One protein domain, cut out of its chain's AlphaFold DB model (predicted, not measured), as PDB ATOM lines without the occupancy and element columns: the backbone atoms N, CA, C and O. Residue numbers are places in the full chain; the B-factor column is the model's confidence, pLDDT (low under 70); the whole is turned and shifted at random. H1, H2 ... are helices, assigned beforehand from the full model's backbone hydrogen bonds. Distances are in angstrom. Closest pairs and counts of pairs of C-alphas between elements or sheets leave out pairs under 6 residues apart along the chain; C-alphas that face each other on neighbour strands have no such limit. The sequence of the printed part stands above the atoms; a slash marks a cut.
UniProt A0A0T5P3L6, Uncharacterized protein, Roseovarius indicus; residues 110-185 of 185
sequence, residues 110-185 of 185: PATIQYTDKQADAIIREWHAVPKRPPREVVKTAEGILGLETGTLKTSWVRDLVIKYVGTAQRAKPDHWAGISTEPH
ATOM      1  N   PRO A 110     -28.177  46.757  31.453       49.47
ATOM      2  CA  PRO A 110     -27.608  46.096  30.277       49.47
ATOM      3  C   PRO A 110     -28.719  45.287  29.624       49.47
ATOM      4  O   PRO A 110     -29.492  44.681  30.376       49.47
ATOM      5  N   ALA A 111     -28.847  45.397  28.291       52.34
ATOM      6  CA  ALA A 111     -29.931  44.796  27.515       52.34
ATOM      7  C   ALA A 111     -30.307  43.473  28.170       52.34
ATOM      8  O   ALA A 111     -29.416  42.644  28.357       52.34
ATOM      9  N   THR A 112     -31.552  43.355  28.658       67.50
ATOM     10  CA  THR A 112     -31.979  42.178  29.420       67.50
ATOM     11  C   THR A 112     -31.577  40.970  28.602       67.50
ATOM     12  O   THR A 112     -32.131  40.759  27.525       67.50
ATOM     13  N   ILE A 113     -30.550  40.261  29.070       79.81
ATOM     14  CA  ILE A 113     -30.023  39.100  28.370       79.81
ATOM     15  C   ILE A 113     -31.195  38.139  28.298       79.81
ATOM     16  O   ILE A 113     -31.704  37.709  29.333       79.81
ATOM     17  N   GLN A 114     -31.692  37.926  27.085       82.44
ATOM     18  CA  GLN A 114     -32.834  37.063  26.854       82.44
ATOM     19  C   GLN A 114     -32.349  35.631  27.017       82.44
ATOM     20  O   GLN A 114     -31.341  35.236  26.432       82.44
ATOM     21  N   TYR A 115     -33.045  34.868  27.846       86.69
ATOM     22  CA  TYR A 115     -32.753  33.464  28.069       86.69
ATOM     23  C   TYR A 115     -34.055  32.719  28.329       86.69
ATOM     24  O   TYR A 115     -35.002  33.256  28.899       86.69
ATOM     25  N   THR A 116     -34.090  31.464  27.909       88.81
ATOM     26  CA  THR A 116     -35.164  30.524  28.229       88.81
ATOM     27  C   THR A 116     -34.926  29.895  29.599       88.81
ATOM     28  O   THR A 116     -33.784  29.805  30.059       88.81
ATOM     29  N   ASP A 117     -35.974  29.368  30.232       86.62
ATOM     30  CA  ASP A 117     -35.823  28.638  31.498       86.62
ATOM     31  C   ASP A 117     -34.910  27.411  31.361       86.62
ATOM     32  O   ASP A 117     -34.159  27.094  32.279       86.62
ATOM     33  N   LYS A 118     -34.870  26.779  30.179       86.75
ATOM     34  CA  LYS A 118     -33.922  25.692  29.879       86.75
ATOM     35  C   LYS A 118     -32.468  26.168  29.892       86.75
ATOM     36  O   LYS A 118     -31.601  25.480  30.424       86.75
ATOM     37  N   GLN A 119     -32.197  27.343  29.323       90.62
ATOM     38  CA  GLN A 119     -30.862  27.945  29.360       90.62
ATOM     39  C   GLN A 119     -30.484  28.350  30.788       90.62
ATOM     40  O   GLN A 119     -29.361  28.089  31.213       90.62
ATOM     41  N   ALA A 120     -31.418  28.920  31.551       89.31
ATOM     42  CA  ALA A 120     -31.187  29.246  32.953       89.31
ATOM     43  C   ALA A 120     -30.881  27.995  33.793       89.31
ATOM     44  O   ALA A 120     -29.904  27.997  34.541       89.31
ATOM     45  N   ASP A 121     -31.647  26.913  33.629       89.69
ATOM     46  CA  ASP A 121     -31.441  25.652  34.354       89.69
ATOM     47  C   ASP A 121     -30.058  25.062  34.049       89.69
ATOM     48  O   ASP A 121     -29.321  24.701  34.967       89.69
ATOM     49  N   ALA A 122     -29.648  25.061  32.775       92.12
ATOM     50  CA  ALA A 122     -28.321  24.612  32.363       92.12
ATOM     51  C   ALA A 122     -27.193  25.440  33.012       92.12
ATOM     52  O   ALA A 122     -26.243  24.871  33.552       92.12
ATOM     53  N   ILE A 123     -27.316  26.772  33.029       93.00
ATOM     54  CA  ILE A 123     -26.325  27.666  33.653       93.00
ATOM     55  C   ILE A 123     -26.247  27.441  35.171       93.00
ATOM     56  O   ILE A 123     -25.157  27.426  35.748       93.00
ATOM     57  N   ILE A 124     -27.385  27.242  35.837       92.25
ATOM     58  CA  ILE A 124     -27.425  27.012  37.287       92.25
ATOM     59  C   ILE A 124     -26.853  25.629  37.637       92.25
ATOM     60  O   ILE A 124     -26.111  25.501  38.616       92.25
ATOM     61  N   ARG A 125     -27.102  24.595  36.822       91.56
ATOM     62  CA  ARG A 125     -26.450  23.281  36.982       91.56
ATOM     63  C   ARG A 125     -24.935  23.386  36.869       91.56
ATOM     64  O   ARG A 125     -24.228  22.790  37.675       91.56
ATOM     65  N   GLU A 126     -24.445  24.186  35.926       92.44
ATOM     66  CA  GLU A 126     -23.015  24.464  35.766       92.44
ATOM     67  C   GLU A 126     -22.416  25.191  36.981       92.44
ATOM     68  O   GLU A 126     -21.320  24.864  37.444       92.44
ATOM     69  N   TRP A 127     -23.155  26.131  37.577       92.62
ATOM     70  CA  TRP A 127     -22.739  26.813  38.806       92.62
ATOM     71  C   TRP A 127     -22.546  25.847  39.988       92.62
ATOM     72  O   TRP A 127     -21.578  25.978  40.756       92.62
ATOM     73  N   HIS A 128     -23.438  24.860  40.100       90.56
ATOM     74  CA  HIS A 128     -23.453  23.837  41.145       90.56
ATOM     75  C   HIS A 128     -22.721  22.534  40.776       90.56
ATOM     76  O   HIS A 128     -22.773  21.575  41.547       90.56
ATOM     77  N   ALA A 129     -22.033  22.485  39.630       89.31
ATOM     78  CA  ALA A 129     -21.350  21.284  39.162       89.31
ATOM     79  C   ALA A 129     -20.292  20.782  40.162       89.31
ATOM     80  O   ALA A 129     -19.603  21.563  40.831       89.31
ATOM     81  N   VAL A 130     -20.150  19.457  40.229       85.69
ATOM     82  CA  VAL A 130     -19.124  18.759  41.010       85.69
ATOM     83  C   VAL A 130     -18.312  17.890  40.037       85.69
ATOM     84  O   VAL A 130     -18.909  17.033  39.387       85.69
ATOM     85  N   PRO A 131     -16.984  18.092  39.901       88.00
ATOM     86  CA  PRO A 131     -16.134  19.025  40.651       88.00
ATOM     87  C   PRO A 131     -16.430  20.509  40.360       88.00
ATOM     88  O   PRO A 131     -16.875  20.872  39.272       88.00
ATOM     89  N   LYS A 132     -16.173  21.378  41.350       89.44
ATOM     90  CA  LYS A 132     -16.474  22.817  41.264       89.44
ATOM     91  C   LYS A 132     -15.609  23.496  40.202       89.44
ATOM     92  O   LYS A 132     -14.393  23.571  40.355       89.44
ATOM     93  N   ARG A 133     -16.248  24.088  39.193       87.25
ATOM     94  CA  ARG A 133     -15.570  24.909  38.179       87.25
ATOM     95  C   ARG A 133     -15.306  26.338  38.677       87.25
ATOM     96  O   ARG A 133     -16.181  26.924  39.334       87.25
ATOM     97  N   PRO A 134     -14.152  26.953  38.367       90.56
ATOM     98  CA  PRO A 134     -13.916  28.371  38.618       90.56
ATOM     99  C   PRO A 134     -15.048  29.244  38.047       90.56
ATOM    100  O   PRO A 134     -15.533  28.972  36.950       90.56
ATOM    101  N   PRO A 135     -15.476  30.325  38.730       88.62
ATOM    102  CA  PRO A 135     -16.562  31.180  38.239       88.62
ATOM    103  C   PRO A 135     -16.349  31.720  36.818       88.62
ATOM    104  O   PRO A 135     -17.313  31.871  36.080       88.62
ATOM    105  N   ARG A 136     -15.095  31.974  36.421       89.62
ATOM    106  CA  ARG A 136     -14.752  32.421  35.061       89.62
ATOM    107  C   ARG A 136     -15.092  31.379  33.991       89.62
ATOM    108  O   ARG A 136     -15.526  31.748  32.910       89.62
ATOM    109  N   GLU A 137     -14.933  30.094  34.299       90.75
ATOM    110  CA  GLU A 137     -15.296  29.013  33.377       90.75
ATOM    111  C   GLU A 137     -16.810  28.857  33.278       90.75
ATOM    112  O   GLU A 137     -17.330  28.707  32.179       90.75
ATOM    113  N   VAL A 138     -17.529  28.987  34.398       91.88
ATOM    114  CA  VAL A 138     -19.002  28.971  34.391       91.88
ATOM    115  C   VAL A 138     -19.555  30.123  33.548       91.88
ATOM    116  O   VAL A 138     -20.496  29.923  32.789       91.88
ATOM    117  N   VAL A 139     -18.948  31.312  33.635       92.81
ATOM    118  CA  VAL A 139     -19.308  32.464  32.792       92.81
ATOM    119  C   VAL A 139     -19.086  32.154  31.311       92.81
ATOM    120  O   VAL A 139     -19.994  32.370  30.519       92.81
ATOM    121  N   LYS A 140     -17.936  31.577  30.944       92.00
ATOM    122  CA  LYS A 140     -17.647  31.193  29.555       92.00
ATOM    123  C   LYS A 140     -18.650  30.162  29.021       92.00
ATOM    124  O   LYS A 140     -19.107  30.267  27.886       92.00
ATOM    125  N   THR A 141     -19.026  29.183  29.842       91.75
ATOM    126  CA  THR A 141     -20.065  28.209  29.481       91.75
ATOM    127  C   THR A 141     -21.433  28.876  29.348       91.75
ATOM    128  O   THR A 141     -22.162  28.581  28.406       91.75
ATOM    129  N   ALA A 142     -21.774  29.812  30.238       91.94
ATOM    130  CA  ALA A 142     -23.019  30.570  30.163       91.94
ATOM    131  C   ALA A 142     -23.101  31.432  28.894       91.94
ATOM    132  O   ALA A 142     -24.147  31.461  28.256       91.94
ATOM    133  N   GLU A 143     -22.003  32.071  28.484       91.81
ATOM    134  CA  GLU A 143     -21.915  32.790  27.205       91.81
ATOM    135  C   GLU A 143     -22.189  31.849  26.026       91.81
ATOM    136  O   GLU A 143     -23.008  32.173  25.171       91.81
ATOM    137  N   GLY A 144     -21.607  30.644  26.038       90.31
ATOM    138  CA  GLY A 144     -21.874  29.618  25.026       90.31
ATOM    139  C   GLY A 144     -23.334  29.149  24.990       90.31
ATOM    140  O   GLY A 144     -23.916  29.050  23.914       90.31
ATOM    141  N   ILE A 145     -23.956  28.913  26.152       90.75
ATOM    142  CA  ILE A 145     -25.376  28.512  26.268       90.75
ATOM    143  C   ILE A 145     -26.315  29.600  25.724       90.75
ATOM    144  O   ILE A 145     -27.384  29.303  25.183       90.75
ATOM    145  N   LEU A 146     -25.926  30.864  25.888       88.88
ATOM    146  CA  LEU A 146     -26.713  32.031  25.496       88.88
ATOM    147  C   LEU A 146     -26.384  32.542  24.087       88.88
ATOM    148  O   LEU A 146     -27.038  33.471  23.624       88.88
ATOM    149  N   GLY A 147     -25.403  31.945  23.400       88.06
ATOM    150  CA  GLY A 147     -24.957  32.395  22.079       88.06
ATOM    151  C   GLY A 147     -24.304  33.783  22.095       88.06
ATOM    152  O   GLY A 147     -24.403  34.514  21.116       88.06
ATOM    153  N   LEU A 148     -23.678  34.162  23.212       86.38
ATOM    154  CA  LEU A 148     -23.019  35.455  23.399       86.38
ATOM    155  C   LEU A 148     -21.520  35.374  23.081       86.38
ATOM    156  O   LEU A 148     -20.887  34.328  23.235       86.38
ATOM    157  N   GLU A 149     -20.934  36.506  22.689       82.88
ATOM    158  CA  GLU A 149     -19.484  36.622  22.515       82.88
ATOM    159  C   GLU A 149     -18.750  36.465  23.856       82.88
ATOM    160  O   GLU A 149     -19.247  36.871  24.913       82.88
ATOM    161  N   THR A 150     -17.542  35.895  23.820       80.31
ATOM    162  CA  THR A 150     -16.738  35.696  25.033       80.31
ATOM    163  C   THR A 150     -16.368  37.032  25.680       80.31
ATOM    164  O   THR A 150     -15.782  37.894  25.032       80.31
ATOM    165  N   GLY A 151     -16.646  37.182  26.975       80.00
ATOM    166  CA  GLY A 151     -16.409  38.416  27.731       80.00
ATOM    167  C   GLY A 151     -17.617  39.355  27.819       80.00
ATOM    168  O   GLY A 151     -17.514  40.415  28.438       80.00
ATOM    169  N   THR A 152     -18.763  38.969  27.251       83.62
ATOM    170  CA  THR A 152     -20.027  39.711  27.362       83.62
ATOM    171  C   THR A 152     -20.598  39.660  28.783       83.62
ATOM    172  O   THR A 152     -21.140  40.651  29.285       83.62
ATOM    173  N   LEU A 153     -20.493  38.513  29.462       86.94
ATOM    174  CA  LEU A 153     -21.091  38.288  30.776       86.94
ATOM    175  C   LEU A 153     -20.112  38.569  31.916       86.94
ATOM    176  O   LEU A 153     -18.937  38.212  31.902       86.94
ATOM    177  N   LYS A 154     -20.644  39.153  32.993       89.19
ATOM    178  CA  LYS A 154     -19.935  39.296  34.271       89.19
ATOM    179  C   LYS A 154     -20.319  38.159  35.211       89.19
ATOM    180  O   LYS A 154     -21.472  37.743  35.249       89.19
ATOM    181  N   THR A 155     -19.400  37.750  36.084       90.25
ATOM    182  CA  THR A 155     -19.683  36.764  37.145       90.25
ATOM    183  C   THR A 155     -20.861  37.166  38.036       90.25
ATOM    184  O   THR A 155     -21.596  36.301  38.504       90.25
ATOM    185  N   SER A 156     -21.059  38.468  38.274       88.88
ATOM    186  CA  SER A 156     -22.206  38.973  39.041       88.88
ATOM    187  C   SER A 156     -23.537  38.617  38.382       88.88
ATOM    188  O   SER A 156     -24.456  38.227  39.083       88.88
ATOM    189  N   TRP A 157     -23.613  38.642  37.049       91.38
ATOM    190  CA  TRP A 157     -24.834  38.300  36.325       91.38
ATOM    191  C   TRP A 157     -25.235  36.835  36.545       91.38
ATOM    192  O   TRP A 157     -26.388  36.550  36.853       91.38
ATOM    193  N   VAL A 158     -24.270  35.908  36.478       90.56
ATOM    194  CA  VAL A 158     -24.517  34.483  36.769       90.56
ATOM    195  C   VAL A 158     -24.951  34.295  38.224       90.56
ATOM    196  O   VAL A 158     -25.878  33.540  38.496       90.56
ATOM    197  N   ARG A 159     -24.334  35.009  39.176       91.44
ATOM    198  CA  ARG A 159     -24.751  34.964  40.589       91.44
ATOM    199  C   ARG A 159     -26.180  35.457  40.785       91.44
ATOM    200  O   ARG A 159     -26.924  34.820  41.522       91.44
ATOM    201  N   ASP A 160     -26.555  36.548  40.129       89.44
ATOM    202  CA  ASP A 160     -27.901  37.117  40.207       89.44
ATOM    203  C   ASP A 160     -28.939  36.163  39.598       89.44
ATOM    204  O   ASP A 160     -30.016  35.986  40.164       89.44
ATOM    205  N   LEU A 161     -28.593  35.478  38.498       90.44
ATOM    206  CA  LEU A 161     -29.423  34.428  37.905       90.44
ATOM    207  C   LEU A 161     -29.646  33.264  38.883       90.44
ATOM    208  O   LEU A 161     -30.778  32.821  39.063       90.44
ATOM    209  N   VAL A 162     -28.585  32.794  39.543       90.56
ATOM    210  CA  VAL A 162     -28.687  31.714  40.537       90.56
ATOM    211  C   VAL A 162     -29.535  32.173  41.726       90.56
ATOM    212  O   VAL A 162     -30.448  31.460  42.124       90.56
ATOM    213  N   ILE A 163     -29.328  33.385  42.253       89.88
ATOM    214  CA  ILE A 163     -30.161  33.934  43.339       89.88
ATOM    215  C   ILE A 163     -31.633  33.995  42.923       89.88
ATOM    216  O   ILE A 163     -32.490  33.615  43.716       89.88
ATOM    217  N   LYS A 164     -31.926  34.417  41.687       87.12
ATOM    218  CA  LYS A 164     -33.296  34.537  41.172       87.12
ATOM    219  C   LYS A 164     -34.077  33.219  41.253       87.12
ATOM    220  O   LYS A 164     -35.249  33.254  41.606       87.12
ATOM    221  N   TYR A 165     -33.451  32.087  40.925       87.50
ATOM    222  CA  TYR A 165     -34.138  30.786  40.841       87.50
ATOM    223  C   TYR A 165     -33.885  29.854  42.035       87.50
ATOM    224  O   TYR A 165     -34.695  28.976  42.310       87.50
ATOM    225  N   VAL A 166     -32.767  30.024  42.738       88.00
ATOM    226  CA  VAL A 166     -32.332  29.145  43.838       88.00
ATOM    227  C   VAL A 166     -32.512  29.820  45.206       88.00
ATOM    228  O   VAL A 166     -32.581  29.147  46.236       88.00
ATOM    229  N   GLY A 167     -32.580  31.155  45.239       84.44
ATOM    230  CA  GLY A 167     -32.639  31.966  46.460       84.44
ATOM    231  C   GLY A 167     -31.273  32.244  47.097       84.44
ATOM    232  O   GLY A 167     -31.183  32.995  48.065       84.44
ATOM    233  N   THR A 168     -30.185  31.671  46.571       85.81
ATOM    234  CA  THR A 168     -28.826  31.857  47.099       85.81
ATOM    235  C   THR A 168     -27.771  31.692  46.011       85.81
ATOM    236  O   THR A 168     -27.898  30.829  45.157       85.81
ATOM    237  N   ALA A 169     -26.691  32.480  46.058       86.12
ATOM    238  CA  ALA A 169     -25.533  32.325  45.164       86.12
ATOM    239  C   ALA A 169     -24.479  31.338  45.703       86.12
ATOM    240  O   ALA A 169     -23.352  31.301  45.197       86.12
ATOM    241  N   GLN A 170     -24.778  30.579  46.762       89.38
ATOM    242  CA  GLN A 170     -23.843  29.586  47.286       89.38
ATOM    243  C   GLN A 170     -23.473  28.561  46.204       89.38
ATOM    244  O   GLN A 170     -24.264  28.238  45.325       89.38
ATOM    245  N   ARG A 171     -22.226  28.073  46.228       85.62
ATOM    246  CA  ARG A 171     -21.747  27.081  45.244       85.62
ATOM    247  C   ARG A 171     -22.261  25.674  45.543       85.62
ATOM    248  O   ARG A 171     -22.355  24.865  44.628       85.62
ATOM    249  N   ALA A 172     -22.562  25.376  46.805       85.62
ATOM    250  CA  ALA A 172     -23.225  24.133  47.173       85.62
ATOM    251  C   ALA A 172     -24.669  24.169  46.667       85.62
ATOM    252  O   ALA A 172     -25.340  25.190  46.815       85.62
ATOM    253  N   LYS A 173     -25.111  23.079  46.035       84.31
ATOM    254  CA  LYS A 173     -26.499  22.924  45.606       84.31
ATOM    255  C   LYS A 173     -27.387  22.823  46.854       84.31
ATOM    256  O   LYS A 173     -27.113  21.946  47.669       84.31
ATOM    257  N   PRO A 174     -28.413  23.670  47.018       83.62
ATOM    258  CA  PRO A 174     -29.358  23.516  48.118       83.62
ATOM    259  C   PRO A 174     -30.295  22.326  47.897       83.62
ATOM    260  O   PRO A 174     -30.699  22.061  46.762       83.62
ATOM    261  N   ASP A 175     -30.688  21.660  48.981       81.19
ATOM    262  CA  ASP A 175     -31.549  20.469  48.931       81.19
ATOM    263  C   ASP A 175     -32.952  20.774  48.386       81.19
ATOM    264  O   ASP A 175     -33.582  19.923  47.763       81.19
ATOM    265  N   HIS A 176     -33.426  22.012  48.564       79.06
ATOM    266  CA  HIS A 176     -34.737  22.459  48.089       79.06
ATOM    267  C   HIS A 176     -34.786  22.776  46.589       79.06
ATOM    268  O   HIS A 176     -35.871  23.009  46.060       79.06
ATOM    269  N   TRP A 177     -33.648  22.811  45.885       82.38
ATOM    270  CA  TRP A 177     -33.615  23.143  44.459       82.38
ATOM    271  C   TRP A 177     -33.514  21.887  43.579       82.38
ATOM    272  O   TRP A 177     -32.474  21.225  43.508       82.38
ATOM    273  N   ALA A 178     -34.594  21.569  42.858       80.50
ATOM    274  CA  ALA A 178     -34.683  20.413  41.954       80.50
ATOM    275  C   ALA A 178     -34.469  20.754  40.462       80.50
ATOM    276  O   ALA A 178     -34.398  19.850  39.628       80.50
ATOM    277  N   GLY A 179     -34.316  22.038  40.133       81.12
ATOM    278  CA  GLY A 179     -34.309  22.558  38.764       81.12
ATOM    279  C   GLY A 179     -35.403  23.606  38.565       81.12
ATOM    280  O   GLY A 179     -36.191  23.866  39.474       81.12
ATOM    281  N   ILE A 180     -35.439  24.227  37.389       82.12
ATOM    282  CA  ILE A 180     -36.523  25.145  37.009       82.12
ATOM    283  C   ILE A 180     -37.661  24.334  36.374       82.12
ATOM    284  O   ILE A 180     -37.458  23.675  35.352       82.12
ATOM    285  N   SER A 181     -38.856  24.369  36.974       66.25
ATOM    286  CA  SER A 181     -40.058  23.743  36.406       66.25
ATOM    287  C   SER A 181     -40.413  24.412  35.081       66.25
ATOM    288  O   SER A 181     -40.645  25.615  35.028       66.25
ATOM    289  N   THR A 182     -40.450  23.627  34.007       54.34
ATOM    290  CA  THR A 182     -40.820  24.094  32.664       54.34
ATOM    291  C   THR A 182     -42.335  24.038  32.491       54.34
ATOM    292  O   THR A 182     -42.844  23.272  31.680       54.34
ATOM    293  N   GLU A 183     -43.078  24.808  33.284       42.88
ATOM    294  CA  GLU A 183     -44.494  25.030  32.980       42.88
ATOM    295  C   GLU A 183     -44.617  26.198  31.990       42.88
ATOM    296  O   GLU A 183     -43.983  27.235  32.191       42.88
ATOM    297  N   PRO A 184     -45.364  26.033  30.886       38.22
ATOM    298  CA  PRO A 184     -45.543  27.097  29.911       38.22
ATOM    299  C   PRO A 184     -46.452  28.179  30.510       38.22
ATOM    300  O   PRO A 184     -47.617  27.912  30.802       38.22
ATOM    301  N   HIS A 185     -45.917  29.388  30.679       36.81
ATOM    302  CA  HIS A 185     -46.703  30.611  30.851       36.81
ATOM    303  C   HIS A 185     -46.804  31.362  29.527       36.81
ATOM    304  O   HIS A 185     -45.764  31.473  28.834       36.81
TER     305      HIS A 185
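What this domain is: This is residues 110 to 185 of the 185 residues of an uncharacterized protein of Roseovarius indicus (UniProt A0A0T5P3L6). Picture a helical hairpin, H1 and H2 side by side and running opposite ways, with a third helix, H3, crossing one side of the pair. The three helices make a small core, and after H3 a long stretch without a named element, residues 167 to 185, runs round the outside to the last residue. The printed part has 76 residues with three named helices, in the order H1, H2, H3, and no named strand; the class is all helix, though under half of the residues, 35 of 76, are in named elements. The whole is compact, with a radius of gyration of the C-alphas of 11.9 A, and flat in outline, spanning 33 by 33 by 17 A.

Where its parts are: Begin with H2, residues 135 to 146, which shares with H3 the greatest length of 12 residues. Find C-alpha 135 at (-16.562, 31.180, 38.239); from there H2 runs 16.3 A to C-alpha 146 at (-26.713, 32.031, 25.496). H3, residues 155 to 166, is 16.2 A long and ends with C-alpha 166 at (-32.332, 29.145, 43.838). Look back along the chain for H1, residues 117 to 127, which starts from C-alpha 117 at (-35.823, 28.638, 31.498) and measures 15.1 A.

How they stand to each other: Start from H2 and look across to H1: the two touch, and their closest C-alphas, those of Ile 123 and Ala 142, are 5.6 A apart. They run opposite ways at a shallow tilt of 19 degrees and form a helical hairpin. Next look at residues 155 to 158 of H3, the part with which it touches H2; the closest C-alphas, those of Val 139 and Thr 155, are 6.1 A apart. H2 and H3 are about perpendicular, at 73 degrees. With residues 158 to 162 alone H3 touches H1, and there the closest C-alphas, those of Ile 124 and Val 162, are 5.9 A apart. H1 and H3 run opposite ways at a steep tilt of 67 degrees. In the backbones of H1, H2 and H3, every O i to N i+4 pair is within hydrogen-bond range.

The domain as a whole: The C-alphas farthest apart in the domain are those of Pro 131 and His 185, at 34.1 A. The printed part has no cut and ends at residue 185, the chain's last residue. The links from H1 to H2, with 7 residues, and from H2 to H3, with 8, are both short. In residues 167 to 185 you find C-alphas 10 to 21 A from the mean of all C-alphas. The mean pLDDT of the printed part is 83.9; look for values under 70 at residues 110 to 112 and 181 to 185.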